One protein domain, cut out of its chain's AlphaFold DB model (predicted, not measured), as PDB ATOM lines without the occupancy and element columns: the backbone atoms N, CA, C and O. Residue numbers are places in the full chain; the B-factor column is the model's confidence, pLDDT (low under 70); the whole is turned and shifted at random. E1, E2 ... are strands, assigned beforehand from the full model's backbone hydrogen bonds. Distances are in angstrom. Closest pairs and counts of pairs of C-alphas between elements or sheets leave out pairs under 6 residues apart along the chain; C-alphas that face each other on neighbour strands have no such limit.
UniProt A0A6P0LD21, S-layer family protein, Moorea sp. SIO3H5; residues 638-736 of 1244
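This is residues 638 to 736 of the 1244 residues of the protein "S-layer family protein" of Moorea sp. SIO3H5 (UniProt A0A6P0LD21). The chain winds in three stacked turns, a short three-sided solenoid. The first turn is E1 and E2, the second E3, E4 and E5, the third E6 and E7; E1 and E6 each bend round a corner, and E2, E5 and E7 lie side by side as one side. The printed part has 99 residues, no named helix and seven strands, E1 to E7 in chain order, with parallel neighbours throughout; the class is all strand. It is only just compact, close to loose, with a radius of gyration of the C-alphas of 14.8 A, and only just flat, spanning 44 by 29 by 15 A.

Find C-alpha 640 at (-17.033, 14.374, -14.981), where E1, residues 640 to 651, begins; it bends by 124 degrees at residue 645 and measures 18.0 A. E2, residues 661 to 667, runs 18.2 A. E3 is residues 683 to 687, 13.4 A, and E4 residues 690 to 694, 12.7 A. E5, residues 698 to 704, runs 17.5 A. E6, residues 712 to 722, 18.1 A, bends by 116 degrees at residue 717. E7, residues 726 to 732, runs 17.0 A and ends at C-alpha 732, (-32.311, 27.551, -11.570).

Look first at E1: its residues 640 to 644 pair with E3, N 642 to O 684 at 2.8 A, and its residues 647 to 651 with E4, N 650 to O 692 at 2.8 A. E6 lies on the other side of both, with N 713 to O 683 at 2.9 A and N 691 to O 718 at 2.8 A. In the sheet E2, E5, E7, find N 664 and O 700 at 3.0 A, and N 701 and O 728 at 2.9 A. The closest C-alphas of E3 and E5, Ile 683 and Ala 701, are 6.7 A apart. E1 and E7 are apart.

The farthest C-alphas, of Asp 646 and Gln 671, are 44.4 A apart. The printed part has no cut. The link E2 to E3, residues 668 to 682, is long. Confidence is under 70 at residues 653 to 658, 668 to 678, 706 and 732 to 736.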
ATOM      1  N   GLY A 638     -23.882  12.482 -11.923       85.06
ATOM      2  CA  GLY A 638     -22.505  12.005 -11.837       85.06
ATOM      3  C   GLY A 638     -21.475  13.130 -11.986       85.06
ATOM      4  O   GLY A 638     -21.777  14.230 -12.437       85.06
ATOM      5  N   ASN A 639     -20.234  12.845 -11.599       90.75
ATOM      6  CA  ASN A 639     -19.103  13.744 -11.818       90.75
ATOM      7  C   ASN A 639     -18.446  13.462 -13.174       90.75
ATOM      8  O   ASN A 639     -18.370  12.304 -13.603       90.75
ATOM      9  N   ILE A 640     -17.882  14.500 -13.793       96.19
ATOM     10  CA  ILE A 640     -17.033  14.374 -14.981       96.19
ATOM     11  C   ILE A 640     -15.603  14.779 -14.628       96.19
ATOM     12  O   ILE A 640     -15.356  15.908 -14.213       96.19
ATOM     13  N   LYS A 641     -14.648  13.866 -14.837       98.06
ATOM     14  CA  LYS A 641     -13.212  14.122 -14.678       98.06
ATOM     15  C   LYS A 641     -12.493  13.965 -16.013       98.06
ATOM     16  O   LYS A 641     -12.553  12.903 -16.633       98.06
ATOM     17  N   VAL A 642     -11.775  14.999 -16.431       98.56
ATOM     18  CA  VAL A 642     -10.941  15.017 -17.634       98.56
ATOM     19  C   VAL A 642      -9.495  15.270 -17.231       98.56
ATOM     20  O   VAL A 642      -9.190  16.317 -16.673       98.56
ATOM     21  N   ASN A 643      -8.604  14.337 -17.561       98.44
ATOM     22  CA  ASN A 643      -7.161  14.496 -17.418       98.44
ATOM     23  C   ASN A 643      -6.513  14.417 -18.806       98.44
ATOM     24  O   ASN A 643      -6.497  13.351 -19.427       98.44
ATOM     25  N   ALA A 644      -5.981  15.531 -19.295       97.81
ATOM     26  CA  ALA A 644      -5.125  15.568 -20.476       97.81
ATOM     27  C   ALA A 644      -3.688  15.921 -20.070       97.81
ATOM     28  O   ALA A 644      -3.492  16.518 -19.022       97.81
ATOM     29  N   THR A 645      -2.669  15.591 -20.862       97.06
ATOM     30  CA  THR A 645      -1.310  16.113 -20.599       97.06
ATOM     31  C   THR A 645      -1.005  17.360 -21.424       97.06
ATOM     32  O   THR A 645      -0.354  18.269 -20.931       97.06
ATOM     33  N   ASP A 646      -1.494  17.448 -22.665       96.62
ATOM     34  CA  ASP A 646      -1.073  18.499 -23.602       96.62
ATOM     35  C   ASP A 646      -2.190  19.512 -23.904       96.62
ATOM     36  O   ASP A 646      -1.952  20.721 -23.922       96.62
ATOM     37  N   LEU A 647      -3.403  19.038 -24.208       97.38
ATOM     38  CA  LEU A 647      -4.476  19.891 -24.734       97.38
ATOM     39  C   LEU A 647      -5.868  19.352 -24.398       97.38
ATOM     40  O   LEU A 647      -6.157  18.177 -24.624       97.38
ATOM     41  N   VAL A 648      -6.753  20.246 -23.965       98.56
ATOM     42  CA  VAL A 648      -8.206  20.053 -23.977       98.56
ATOM     43  C   VAL A 648      -8.817  21.134 -24.863       98.56
ATOM     44  O   VAL A 648      -8.706  22.319 -24.569       98.56
ATOM     45  N   GLU A 649      -9.454  20.741 -25.959       97.81
ATOM     46  CA  GLU A 649     -10.071  21.649 -26.925       97.81
ATOM     47  C   GLU A 649     -11.573  21.373 -27.020       97.81
ATOM     48  O   GLU A 649     -11.983  20.264 -27.349       97.81
ATOM     49  N   ILE A 650     -12.403  22.382 -26.766       96.19
ATOM     50  CA  ILE A 650     -13.860  22.307 -26.876       96.19
ATOM     51  C   ILE A 650     -14.309  23.435 -27.808       96.19
ATOM     52  O   ILE A 650     -14.080  24.612 -27.520       96.19
ATOM     53  N   SER A 651     -14.898  23.093 -28.957       90.38
ATOM     54  CA  SER A 651     -15.233  24.087 -29.980       90.38
ATOM     55  C   SER A 651     -16.462  23.741 -30.821       90.38
ATOM     56  O   SER A 651     -16.605  22.628 -31.326       90.38
ATOM     57  N   GLY A 652     -17.320  24.729 -31.062       74.12
ATOM     58  CA  GLY A 652     -18.335  24.690 -32.115       74.12
ATOM     59  C   GLY A 652     -19.726  24.233 -31.678       74.12
ATOM     60  O   GLY A 652     -19.918  23.586 -30.646       74.12
ATOM     61  N   ILE A 653     -20.707  24.538 -32.530       65.56
ATOM     62  CA  ILE A 653     -22.145  24.327 -32.316       65.56
ATOM     63  C   ILE A 653     -22.740  23.418 -33.402       65.56
ATOM     64  O   ILE A 653     -22.544  23.639 -34.595       65.56
ATOM     65  N   ARG A 654     -23.502  22.382 -33.017       46.69
ATOM     66  CA  ARG A 654     -24.134  21.452 -33.982       46.69
ATOM     67  C   ARG A 654     -25.305  22.096 -34.731       46.69
ATOM     68  O   ARG A 654     -25.561  21.770 -35.886       46.69
ATOM     69  N   THR A 655     -26.037  22.942 -34.007       53.16
ATOM     70  CA  THR A 655     -27.281  23.673 -34.317       53.16
ATOM     71  C   THR A 655     -27.586  24.569 -33.104       53.16
ATOM     72  O   THR A 655     -27.065  24.272 -32.031       53.16
ATOM     73  N   VAL A 656     -28.491  25.550 -33.223       44.75
ATOM     74  CA  VAL A 656     -28.911  26.491 -32.148       44.75
ATOM     75  C   VAL A 656     -29.232  25.819 -30.790       44.75
ATOM     76  O   VAL A 656     -29.117  26.459 -29.758       44.75
ATOM     77  N   ASN A 657     -29.539  24.511 -30.759       47.28
ATOM     78  CA  ASN A 657     -29.941  23.788 -29.541       47.28
ATOM     79  C   ASN A 657     -28.986  22.659 -29.080       47.28
ATOM     80  O   ASN A 657     -29.420  21.806 -28.312       47.28
ATOM     81  N   ASN A 658     -27.748  22.541 -29.583       60.75
ATOM     82  CA  ASN A 658     -26.832  21.479 -29.106       60.75
ATOM     83  C   ASN A 658     -25.344  21.850 -29.300       60.75
ATOM     84  O   ASN A 658     -24.724  21.373 -30.263       60.75
ATOM     85  N   PRO A 659     -24.780  22.716 -28.440       73.12
ATOM     86  CA  PRO A 659     -23.368  23.090 -28.503       73.12
ATOM     87  C   PRO A 659     -22.438  21.919 -28.138       73.12
ATOM     88  O   PRO A 659     -22.893  20.911 -27.593       73.12
ATOM     89  N   SER A 660     -21.146  22.028 -28.462       87.31
ATOM     90  CA  SER A 660     -20.128  21.123 -27.902       87.31
ATOM     91  C   SER A 660     -19.870  21.474 -26.442       87.31
ATOM     92  O   SER A 660     -19.863  22.657 -26.101       87.31
ATOM     93  N   GLY A 661     -19.599  20.487 -25.591       91.00
ATOM     94  CA  GLY A 661     -19.323  20.810 -24.197       91.00
ATOM     95  C   GLY A 661     -19.112  19.652 -23.240       91.00
ATOM     96  O   GLY A 661     -19.180  18.478 -23.606       91.00
ATOM     97  N   ILE A 662     -18.856  20.026 -21.991       94.69
ATOM     98  CA  ILE A 662     -18.857  19.141 -20.826       94.69
ATOM     99  C   ILE A 662     -20.008  19.589 -19.926       94.69
ATOM    100  O   ILE A 662     -20.055  20.756 -19.540       94.69
ATOM    101  N   LEU A 663     -20.934  18.680 -19.618       90.38
ATOM    102  CA  LEU A 663     -22.185  18.993 -18.929       90.38
ATOM    103  C   LEU A 663     -22.445  18.053 -17.754       90.38
ATOM    104  O   LEU A 663     -22.539  16.841 -17.937       90.38
ATOM    105  N   THR A 664     -22.671  18.617 -16.573       88.81
ATOM    106  CA  THR A 664     -23.387  17.933 -15.493       88.81
ATOM    107  C   THR A 664     -24.734  18.632 -15.302       88.81
ATOM    108  O   THR A 664     -24.786  19.860 -15.214       88.81
ATOM    109  N   GLU A 665     -25.840  17.882 -15.274       84.50
ATOM    110  CA  GLU A 665     -27.180  18.451 -15.074       84.50
ATOM    111  C   GLU A 665     -27.991  17.634 -14.062       84.50
ATOM    112  O   GLU A 665     -28.331  16.480 -14.314       84.50
ATOM    113  N   SER A 666     -28.301  18.240 -12.911       80.12
ATOM    114  CA  SER A 666     -29.198  17.654 -11.900       80.12
ATOM    115  C   SER A 666     -30.552  18.354 -11.939       80.12
ATOM    116  O   SER A 666     -30.637  19.527 -11.584       80.12
ATOM    117  N   GLU A 667     -31.619  17.663 -12.332       73.94
ATOM    118  CA  GLU A 667     -32.968  18.227 -12.421       73.94
ATOM    119  C   GLU A 667     -33.906  17.619 -11.371       73.94
ATOM    120  O   GLU A 667     -34.137  16.411 -11.359       73.94
ATOM    121  N   LEU A 668     -34.475  18.456 -10.495       64.19
ATOM    122  CA  LEU A 668     -35.428  18.020  -9.471       64.19
ATOM    123  C   LEU A 668     -36.761  17.570 -10.082       64.19
ATOM    124  O   LEU A 668     -37.381  18.287 -10.864       64.19
ATOM    125  N   GLY A 669     -37.218  16.380  -9.678       56.91
ATOM    126  CA  GLY A 669     -38.546  15.864 -10.016       56.91
ATOM    127  C   GLY A 669     -39.664  16.413  -9.115       56.91
ATOM    128  O   GLY A 669     -39.435  17.208  -8.215       56.91
ATOM    129  N   ALA A 670     -40.904  15.958  -9.314       44.22
ATOM    130  CA  ALA A 670     -42.112  16.516  -8.677       44.22
ATOM    131  C   ALA A 670     -42.278  16.289  -7.143       44.22
ATOM    132  O   ALA A 670     -43.404  16.343  -6.644       44.22
ATOM    133  N   GLN A 671     -41.220  15.987  -6.377       50.06
ATOM    134  CA  GLN A 671     -41.287  15.697  -4.933       50.06
ATOM    135  C   GLN A 671     -40.246  16.491  -4.129       50.06
ATOM    136  O   GLN A 671     -39.072  16.484  -4.486       50.06
ATOM    137  N   ALA A 672     -40.666  17.085  -3.004       50.34
ATOM    138  CA  ALA A 672     -39.807  17.859  -2.101       50.34
ATOM    139  C   ALA A 672     -38.620  17.039  -1.566       50.34
ATOM    140  O   ALA A 672     -38.788  15.888  -1.134       50.34
ATOM    141  N   ILE A 673     -37.431  17.642  -1.561       54.44
ATOM    142  CA  ILE A 673     -36.247  17.081  -0.915       54.44
ATOM    143  C   ILE A 673     -36.295  17.514   0.560       54.44
ATOM    144  O   ILE A 673     -36.622  18.651   0.873       54.44
ATOM    145  N   GLY A 674     -36.036  16.607   1.508       53.62
ATOM    146  CA  GLY A 674     -35.882  17.016   2.916       53.62
ATOM    147  C   GLY A 674     -34.648  17.913   3.122       53.62
ATOM    148  O   GLY A 674     -33.897  18.157   2.186       53.62
ATOM    149  N   ASP A 675     -34.362  18.312   4.365       52.78
ATOM    150  CA  ASP A 675     -33.320  19.304   4.718       52.78
ATOM    151  C   ASP A 675     -31.877  19.010   4.216       52.78
ATOM    152  O   ASP A 675     -31.034  19.905   4.198       52.78
ATOM    153  N   ASN A 676     -31.571  17.783   3.770       54.81
ATOM    154  CA  ASN A 676     -30.287  17.412   3.152       54.81
ATOM    155  C   ASN A 676     -30.360  17.504   1.615       54.81
ATOM    156  O   ASN A 676     -30.419  16.480   0.928       54.81
ATOM    157  N   LYS A 677     -30.346  18.732   1.080       63.41
ATOM    158  CA  LYS A 677     -30.330  19.008  -0.368       63.41
ATOM    159  C   LYS A 677     -29.034  18.468  -1.014       63.41
ATOM    160  O   LYS A 677     -27.945  18.836  -0.568       63.41
ATOM    161  N   PRO A 678     -29.094  17.597  -2.038       64.81
ATOM    162  CA  PRO A 678     -27.895  17.092  -2.701       64.81
ATOM    163  C   PRO A 678     -27.180  18.183  -3.513       64.81
ATOM    164  O   PRO A 678     -27.811  19.102  -4.037       64.81
ATOM    165  N   LYS A 679     -25.856  18.061  -3.649       72.62
ATOM    166  CA  LYS A 679     -25.059  18.882  -4.573       72.62
ATOM    167  C   LYS A 679     -25.088  18.276  -5.971       72.62
ATOM    168  O   LYS A 679     -24.931  17.064  -6.093       72.62
ATOM    169  N   GLY A 680     -25.243  19.106  -6.999       75.12
ATOM    170  CA  GLY A 680     -25.139  18.680  -8.390       75.12
ATOM    171  C   GLY A 680     -23.750  18.137  -8.743       75.12
ATOM    172  O   GLY A 680     -22.774  18.378  -8.028       75.12
ATOM    173  N   GLY A 681     -23.667  17.389  -9.846       84.75
ATOM    174  CA  GLY A 681     -22.424  16.767 -10.310       84.75
ATOM    175  C   GLY A 681     -21.298  17.779 -10.547       84.75
ATOM    176  O   GLY A 681     -21.531  18.871 -11.062       84.75
ATOM    177  N   THR A 682     -20.072  17.413 -10.183       90.50
ATOM    178  CA  THR A 682     -18.873  18.257 -10.328       90.50
ATOM    179  C   THR A 682     -18.152  18.009 -11.652       90.50
ATOM    180  O   THR A 682     -18.187  16.897 -12.188       90.50
ATOM    181  N   ILE A 683     -17.474  19.036 -12.169       96.50
ATOM    182  CA  ILE A 683     -16.609  18.943 -13.351       96.50
ATOM    183  C   ILE A 683     -15.176  19.290 -12.953       96.50
ATOM    184  O   ILE A 683     -14.904  20.384 -12.469       96.50
ATOM    185  N   GLU A 684     -14.245  18.377 -13.206       98.31
ATOM    186  CA  GLU A 684     -12.812  18.594 -13.011       98.31
ATOM    187  C   GLU A 684     -12.084  18.437 -14.350       98.31
ATOM    188  O   GLU A 684     -12.113  17.362 -14.953       98.31
ATOM    189  N   VAL A 685     -11.418  19.494 -14.813       98.56
ATOM    190  CA  VAL A 685     -10.584  19.474 -16.023       98.56
ATOM    191  C   VAL A 685      -9.144  19.782 -15.637       98.56
ATOM    192  O   VAL A 685      -8.844  20.883 -15.190       98.56
ATOM    193  N   THR A 686      -8.248  18.818 -15.825       98.56
ATOM    194  CA  THR A 686      -6.815  18.956 -15.544       98.56
ATOM    195  C   THR A 686      -6.000  18.753 -16.820       98.56
ATOM    196  O   THR A 686      -6.196  17.767 -17.531       98.56
ATOM    197  N   THR A 687      -5.089  19.683 -17.117       97.94
ATOM    198  CA  THR A 687      -4.135  19.602 -18.228       97.94
ATOM    199  C   THR A 687      -2.790  20.243 -17.885       97.94
ATOM    200  O   THR A 687      -2.757  21.343 -17.350       97.94
ATOM    201  N   ASP A 688      -1.662  19.607 -18.221       95.38
ATOM    202  CA  ASP A 688      -0.337  20.242 -18.050       95.38
ATOM    203  C   ASP A 688      -0.043  21.275 -19.160       95.38
ATOM    204  O   ASP A 688       0.956  22.000 -19.115       95.38
ATOM    205  N   GLY A 689      -0.909  21.343 -20.175       96.50
ATOM    206  CA  GLY A 689      -0.849  22.304 -21.267       96.50
ATOM    207  C   GLY A 689      -2.069  23.221 -21.297       96.50
ATOM    208  O   GLY A 689      -2.356  23.929 -20.335       96.50
ATOM    209  N   LYS A 690      -2.771  23.264 -22.427       97.75
ATOM    210  CA  LYS A 690      -3.773  24.303 -22.708       97.75
ATOM    211  C   LYS A 690      -5.206  23.771 -22.635       97.75
ATOM    212  O   LYS A 690      -5.469  22.662 -23.097       97.75
ATOM    213  N   LEU A 691      -6.131  24.563 -22.098       98.56
ATOM    214  CA  LEU A 691      -7.579  24.380 -22.222       98.56
ATOM    215  C   LEU A 691      -8.150  25.497 -23.103       98.56
ATOM    216  O   LEU A 691      -7.940  26.669 -22.812       98.56
ATOM    217  N   THR A 692      -8.904  25.147 -24.145       97.56
ATOM    218  CA  THR A 692      -9.624  26.118 -24.984       97.56
ATOM    219  C   THR A 692     -11.114  25.807 -25.039       97.56
ATOM    220  O   THR A 692     -11.488  24.703 -25.437       97.56
ATOM    221  N   VAL A 693     -11.956  26.790 -24.730       95.50
ATOM    222  CA  VAL A 693     -13.417  26.750 -24.891       95.50
ATOM    223  C   VAL A 693     -13.803  27.852 -25.874       95.50
ATOM    224  O   VAL A 693     -13.594  29.029 -25.597       95.50
ATOM    225  N   SER A 694     -14.302  27.487 -27.058       90.19
ATOM    226  CA  SER A 694     -14.513  28.451 -28.149       90.19
ATOM    227  C   SER A 694     -15.757  28.203 -28.998       90.19
ATOM    228  O   SER A 694     -16.338  27.119 -28.968       90.19
ATOM    229  N   ASN A 695     -16.142  29.187 -29.817       81.56
ATOM    230  CA  ASN A 695     -17.199  29.057 -30.828       81.56
ATOM    231  C   ASN A 695     -18.542  28.574 -30.246       81.56
ATOM    232  O   ASN A 695     -19.131  27.619 -30.763       81.56
ATOM    233  N   GLY A 696     -19.003  29.181 -29.148       79.38
ATOM    234  CA  GLY A 696     -20.263  28.806 -28.485       79.38
ATOM    235  C   GLY A 696     -20.226  27.496 -27.687       79.38
ATOM    236  O   GLY A 696     -21.278  26.995 -27.293       79.38
ATOM    237  N   ALA A 697     -19.053  26.883 -27.501       87.44
ATOM    238  CA  ALA A 697     -18.906  25.691 -26.670       87.44
ATOM    239  C   ALA A 697     -18.996  26.015 -25.171       87.44
ATOM    240  O   ALA A 697     -18.724  27.144 -24.770       87.44
ATOM    241  N   PHE A 698     -19.310  25.021 -24.335       88.50
ATOM    242  CA  PHE A 698     -19.491  25.251 -22.899       88.50
ATOM    243  C   PHE A 698     -18.872  24.183 -21.983       88.50
ATOM    244  O   PHE A 698     -18.772  23.005 -22.327       88.50
ATOM    245  N   ILE A 699     -18.513  24.597 -20.769       94.31
ATOM    246  CA  ILE A 699     -18.319  23.734 -19.598       94.31
ATOM    247  C   ILE A 699     -19.369  24.162 -18.575       94.31
ATOM    248  O   ILE A 699     -19.317  25.286 -18.085       94.31
ATOM    249  N   SER A 700     -20.340  23.301 -18.277       90.25
ATOM    250  CA  SER A 700     -21.513  23.680 -17.488       90.25
ATOM    251  C   SER A 700     -21.814  22.675 -16.388       90.25
ATOM    252  O   SER A 700     -22.074  21.510 -16.675       90.25
ATOM    253  N   ALA A 701     -21.864  23.148 -15.144       88.62
ATOM    254  CA  ALA A 701     -22.351  22.387 -14.001       88.62
ATOM    255  C   ALA A 701     -23.672  22.989 -13.510       88.62
ATOM    256  O   ALA A 701     -23.697  23.981 -12.777       88.62
ATOM    257  N   ARG A 702     -24.785  22.416 -13.971       82.75
ATOM    258  CA  ARG A 702     -26.127  22.975 -13.805       82.75
ATOM    259  C   ARG A 702     -26.973  22.161 -12.830       82.75
ATOM    260  O   ARG A 702     -26.988  20.933 -12.863       82.75
ATOM    261  N   SER A 703     -27.748  22.873 -12.020       78.19
ATOM    262  CA  SER A 703     -28.795  22.306 -11.175       78.19
ATOM    263  C   SER A 703     -30.135  23.010 -11.409       78.19
ATOM    264  O   SER A 703     -30.196  24.229 -11.604       78.19
ATOM    265  N   ILE A 704     -31.223  22.240 -11.393       73.00
ATOM    266  CA  ILE A 704     -32.600  22.724 -11.528       73.00
ATOM    267  C   ILE A 704     -33.426  22.292 -10.304       73.00
ATOM    268  O   ILE A 704     -33.420  21.120  -9.935       73.00
ATOM    269  N   GLY A 705     -34.159  23.224  -9.693       70.56
ATOM    270  CA  GLY A 705     -34.972  23.040  -8.488       70.56
ATOM    271  C   GLY A 705     -34.213  23.359  -7.193       70.56
ATOM    272  O   GLY A 705     -33.466  24.331  -7.117       70.56
ATOM    273  N   GLU A 706     -34.407  22.536  -6.161       67.50
ATOM    274  CA  GLU A 706     -33.786  22.702  -4.831       67.50
ATOM    275  C   GLU A 706     -32.318  22.220  -4.762       67.50
ATOM    276  O   GLU A 706     -31.669  22.356  -3.725       67.50
ATOM    277  N   PHE A 707     -31.762  21.641  -5.834       70.62
ATOM    278  CA  PHE A 707     -30.374  21.163  -5.855       70.62
ATOM    279  C   PHE A 707     -29.364  22.311  -5.850       70.62
ATOM    280  O   PHE A 707     -29.468  23.245  -6.646       70.62
ATOM    281  N   THR A 708     -28.314  22.195  -5.034       76.44
ATOM    282  CA  THR A 708     -27.153  23.087  -5.155       76.44
ATOM    283  C   THR A 708     -26.459  22.842  -6.503       76.44
ATOM    284  O   THR A 708     -26.315  21.692  -6.921       76.44
ATOM    285  N   GLY A 709     -26.043  23.894  -7.209       75.62
ATOM    286  CA  GLY A 709     -25.230  23.847  -8.425       75.62
ATOM    287  C   GLY A 709     -23.933  23.061  -8.223       75.62
ATOM    288  O   GLY A 709     -23.390  23.002  -7.118       75.62
ATOM    289  N   GLY A 710     -23.448  22.430  -9.290       84.69
ATOM    290  CA  GLY A 710     -22.204  21.663  -9.255       84.69
ATOM    291  C   GLY A 710     -20.958  22.551  -9.257       84.69
ATOM    292  O   GLY A 710     -20.973  23.673  -9.767       84.69
ATOM    293  N   GLU A 711     -19.865  22.055  -8.684       91.31
ATOM    294  CA  GLU A 711     -18.573  22.751  -8.664       91.31
ATOM    295  C   GLU A 711     -17.772  22.461  -9.947       91.31
ATOM    296  O   GLU A 711     -17.758  21.325 -10.429       91.31
ATOM    297  N   ILE A 712     -17.087  23.474 -10.486       96.50
ATOM    298  CA  ILE A 712     -16.165  23.349 -11.625       96.50
ATOM    299  C   ILE A 712     -14.754  23.694 -11.156       96.50
ATOM    300  O   ILE A 712     -14.513  24.785 -10.643       96.50
ATOM    301  N   THR A 713     -13.811  22.779 -11.365       98.31
ATOM    302  CA  THR A 713     -12.383  22.999 -11.108       98.31
ATOM    303  C   THR A 713     -11.586  22.803 -12.388       98.31
ATOM    304  O   THR A 713     -11.684  21.761 -13.036       98.31
ATOM    305  N   ILE A 714     -10.776  23.797 -12.741       98.69
ATOM    306  CA  ILE A 714      -9.896  23.766 -13.907       98.69
ATOM    307  C   ILE A 714      -8.461  23.948 -13.430       98.69
ATOM    308  O   ILE A 714      -8.144  24.959 -12.817       98.69
ATOM    309  N   ASN A 715      -7.593  22.990 -13.746       98.56
ATOM    310  CA  ASN A 715      -6.152  23.090 -13.542       98.56
ATOM    311  C   ASN A 715      -5.479  23.020 -14.913       98.56
ATOM    312  O   ASN A 715      -5.562  21.994 -15.585       98.56
ATOM    313  N   ALA A 716      -4.848  24.104 -15.354       98.31
ATOM    314  CA  ALA A 716      -4.213  24.170 -16.666       98.31
ATOM    315  C   ALA A 716      -2.894  24.945 -16.615       98.31
ATOM    316  O   ALA A 716      -2.600  25.653 -15.652       98.31
ATOM    317  N   LYS A 717      -2.097  24.884 -17.680       97.81
ATOM    318  CA  LYS A 717      -1.057  25.893 -17.895       97.81
ATOM    319  C   LYS A 717      -1.662  27.192 -18.422       97.81
ATOM    320  O   LYS A 717      -1.342  28.267 -17.921       97.81
ATOM    321  N   GLU A 718      -2.546  27.064 -19.408       98.25
ATOM    322  CA  GLU A 718      -3.212  28.174 -20.091       98.25
ATOM    323  C   GLU A 718      -4.705  27.856 -20.254       98.25
ATOM    324  O   GLU A 718      -5.049  26.747 -20.673       98.25
ATOM    325  N   VAL A 719      -5.587  28.811 -19.954       98.69
ATOM    326  CA  VAL A 719      -7.040  28.699 -20.178       98.69
ATOM    327  C   VAL A 719      -7.491  29.804 -21.126       98.69
ATOM    328  O   VAL A 719      -7.257  30.975 -20.855       98.69
ATOM    329  N   GLU A 720      -8.157  29.446 -22.221       97.88
ATOM    330  CA  GLU A 720      -8.719  30.405 -23.175       97.88
ATOM    331  C   GLU A 720     -10.216  30.168 -23.369       97.88
ATOM    332  O   GLU A 720     -10.634  29.094 -23.805       97.88
ATOM    333  N   VAL A 721     -11.015  31.190 -23.086       95.31
ATOM    334  CA  VAL A 721     -12.460  31.224 -23.319       95.31
ATOM    335  C   VAL A 721     -12.722  32.310 -24.351       95.31
ATOM    336  O   VAL A 721     -12.574  33.490 -24.050       95.31
ATOM    337  N   THR A 722     -13.029  31.914 -25.587       90.06
ATOM    338  CA  THR A 722     -13.056  32.846 -26.728       90.06
ATOM    339  C   THR A 722     -14.278  32.672 -27.621       90.06
ATOM    340  O   THR A 722     -14.892  31.607 -27.625       90.06
ATOM    341  N   GLN A 723     -14.637  33.677 -28.426       81.12
ATOM    342  CA  GLN A 723     -15.635  33.529 -29.504       81.12
ATOM    343  C   GLN A 723     -16.979  32.935 -29.014       81.12
ATOM    344  O   GLN A 723     -17.525  32.004 -29.614       81.12
ATOM    345  N   GLY A 724     -17.474  33.411 -27.871       79.25
ATOM    346  CA  GLY A 724     -18.711  32.951 -27.237       79.25
ATOM    347  C   GLY A 724     -18.613  31.636 -26.470       79.25
ATOM    348  O   GLY A 724     -19.635  31.031 -26.174       79.25
ATOM    349  N   GLY A 725     -17.404  31.157 -26.163       85.75
ATOM    350  CA  GLY A 725     -17.211  30.057 -25.216       85.75
ATOM    351  C   GLY A 725     -17.696  30.404 -23.802       85.75
ATOM    352  O   GLY A 725     -17.585  31.554 -23.375       85.75
ATOM    353  N   GLU A 726     -18.197  29.413 -23.063       88.50
ATOM    354  CA  GLU A 726     -18.792  29.618 -21.736       88.50
ATOM    355  C   GLU A 726     -18.278  28.615 -20.691       88.50
ATOM    356  O   GLU A 726     -18.185  27.414 -20.944       88.50
ATOM    357  N   ILE A 727     -17.990  29.086 -19.478       92.12
ATOM    358  CA  ILE A 727     -17.748  28.237 -18.304       92.12
ATOM    359  C   ILE A 727     -18.725  28.672 -17.220       92.12
ATOM    360  O   ILE A 727     -18.605  29.778 -16.697       92.12
ATOM    361  N   ILE A 728     -19.712  27.833 -16.904       88.94
ATOM    362  CA  ILE A 728     -20.847  28.234 -16.070       88.94
ATOM    363  C   ILE A 728     -21.186  27.224 -14.974       88.94
ATOM    364  O   ILE A 728     -21.341  26.033 -15.221       88.94
ATOM    365  N   SER A 729     -21.374  27.706 -13.749       87.31
ATOM    366  CA  SER A 729     -21.999  26.941 -12.666       87.31
ATOM    367  C   SER A 729     -23.299  27.635 -12.306       87.31
ATOM    368  O   SER A 729     -23.283  28.817 -11.953       87.31
ATOM    369  N   THR A 730     -24.429  26.940 -12.460       79.81
ATOM    370  CA  THR A 730     -25.741  27.577 -12.296       79.81
ATOM    371  C   THR A 730     -26.736  26.770 -11.480       79.81
ATOM    372  O   THR A 730     -26.758  25.540 -11.534       79.81
ATOM    373  N   ALA A 731     -27.594  27.487 -10.750       72.56
ATOM    374  CA  ALA A 731     -28.789  26.942 -10.114       72.56
ATOM    375  C   ALA A 731     -30.041  27.712 -10.575       72.56
ATOM    376  O   ALA A 731     -30.067  28.947 -10.589       72.56
ATOM    377  N   THR A 732     -31.073  26.980 -11.004       65.75
ATOM    378  CA  THR A 732     -32.311  27.551 -11.570       65.75
ATOM    379  C   THR A 732     -33.549  26.882 -10.974       65.75
ATOM    380  O   THR A 732     -33.538  25.682 -10.762       65.75
ATOM    381  N   ASN A 733     -34.642  27.608 -10.710       55.38
ATOM    382  CA  ASN A 733     -35.788  27.069  -9.950       55.38
ATOM    383  C   ASN A 733     -36.999  26.594 -10.804       55.38
ATOM    384  O   ASN A 733     -38.119  26.633 -10.311       55.38
ATOM    385  N   SER A 734     -36.875  26.249 -12.100       52.59
ATOM    386  CA  SER A 734     -37.983  25.577 -12.834       52.59
ATOM    387  C   SER A 734     -37.612  25.010 -14.214       52.59
ATOM    388  O   SER A 734     -36.934  25.679 -14.991       52.59
ATOM    389  N   SER A 735     -38.200  23.850 -14.546       42.31
ATOM    390  CA  SER A 735     -38.334  23.282 -15.904       42.31
ATOM    391  C   SER A 735     -39.790  23.242 -16.427       42.31
ATOM    392  O   SER A 735     -40.047  22.648 -17.475       42.31
ATOM    393  N   LEU A 736     -40.779  23.829 -15.733       39.72
ATOM    394  CA  LEU A 736     -42.212  23.629 -16.024       39.72
ATOM    395  C   LEU A 736     -42.987  24.951 -16.185       39.72
ATOM    396  O   LEU A 736     -43.171  25.707 -15.233       39.72
TER     397      LEU A 736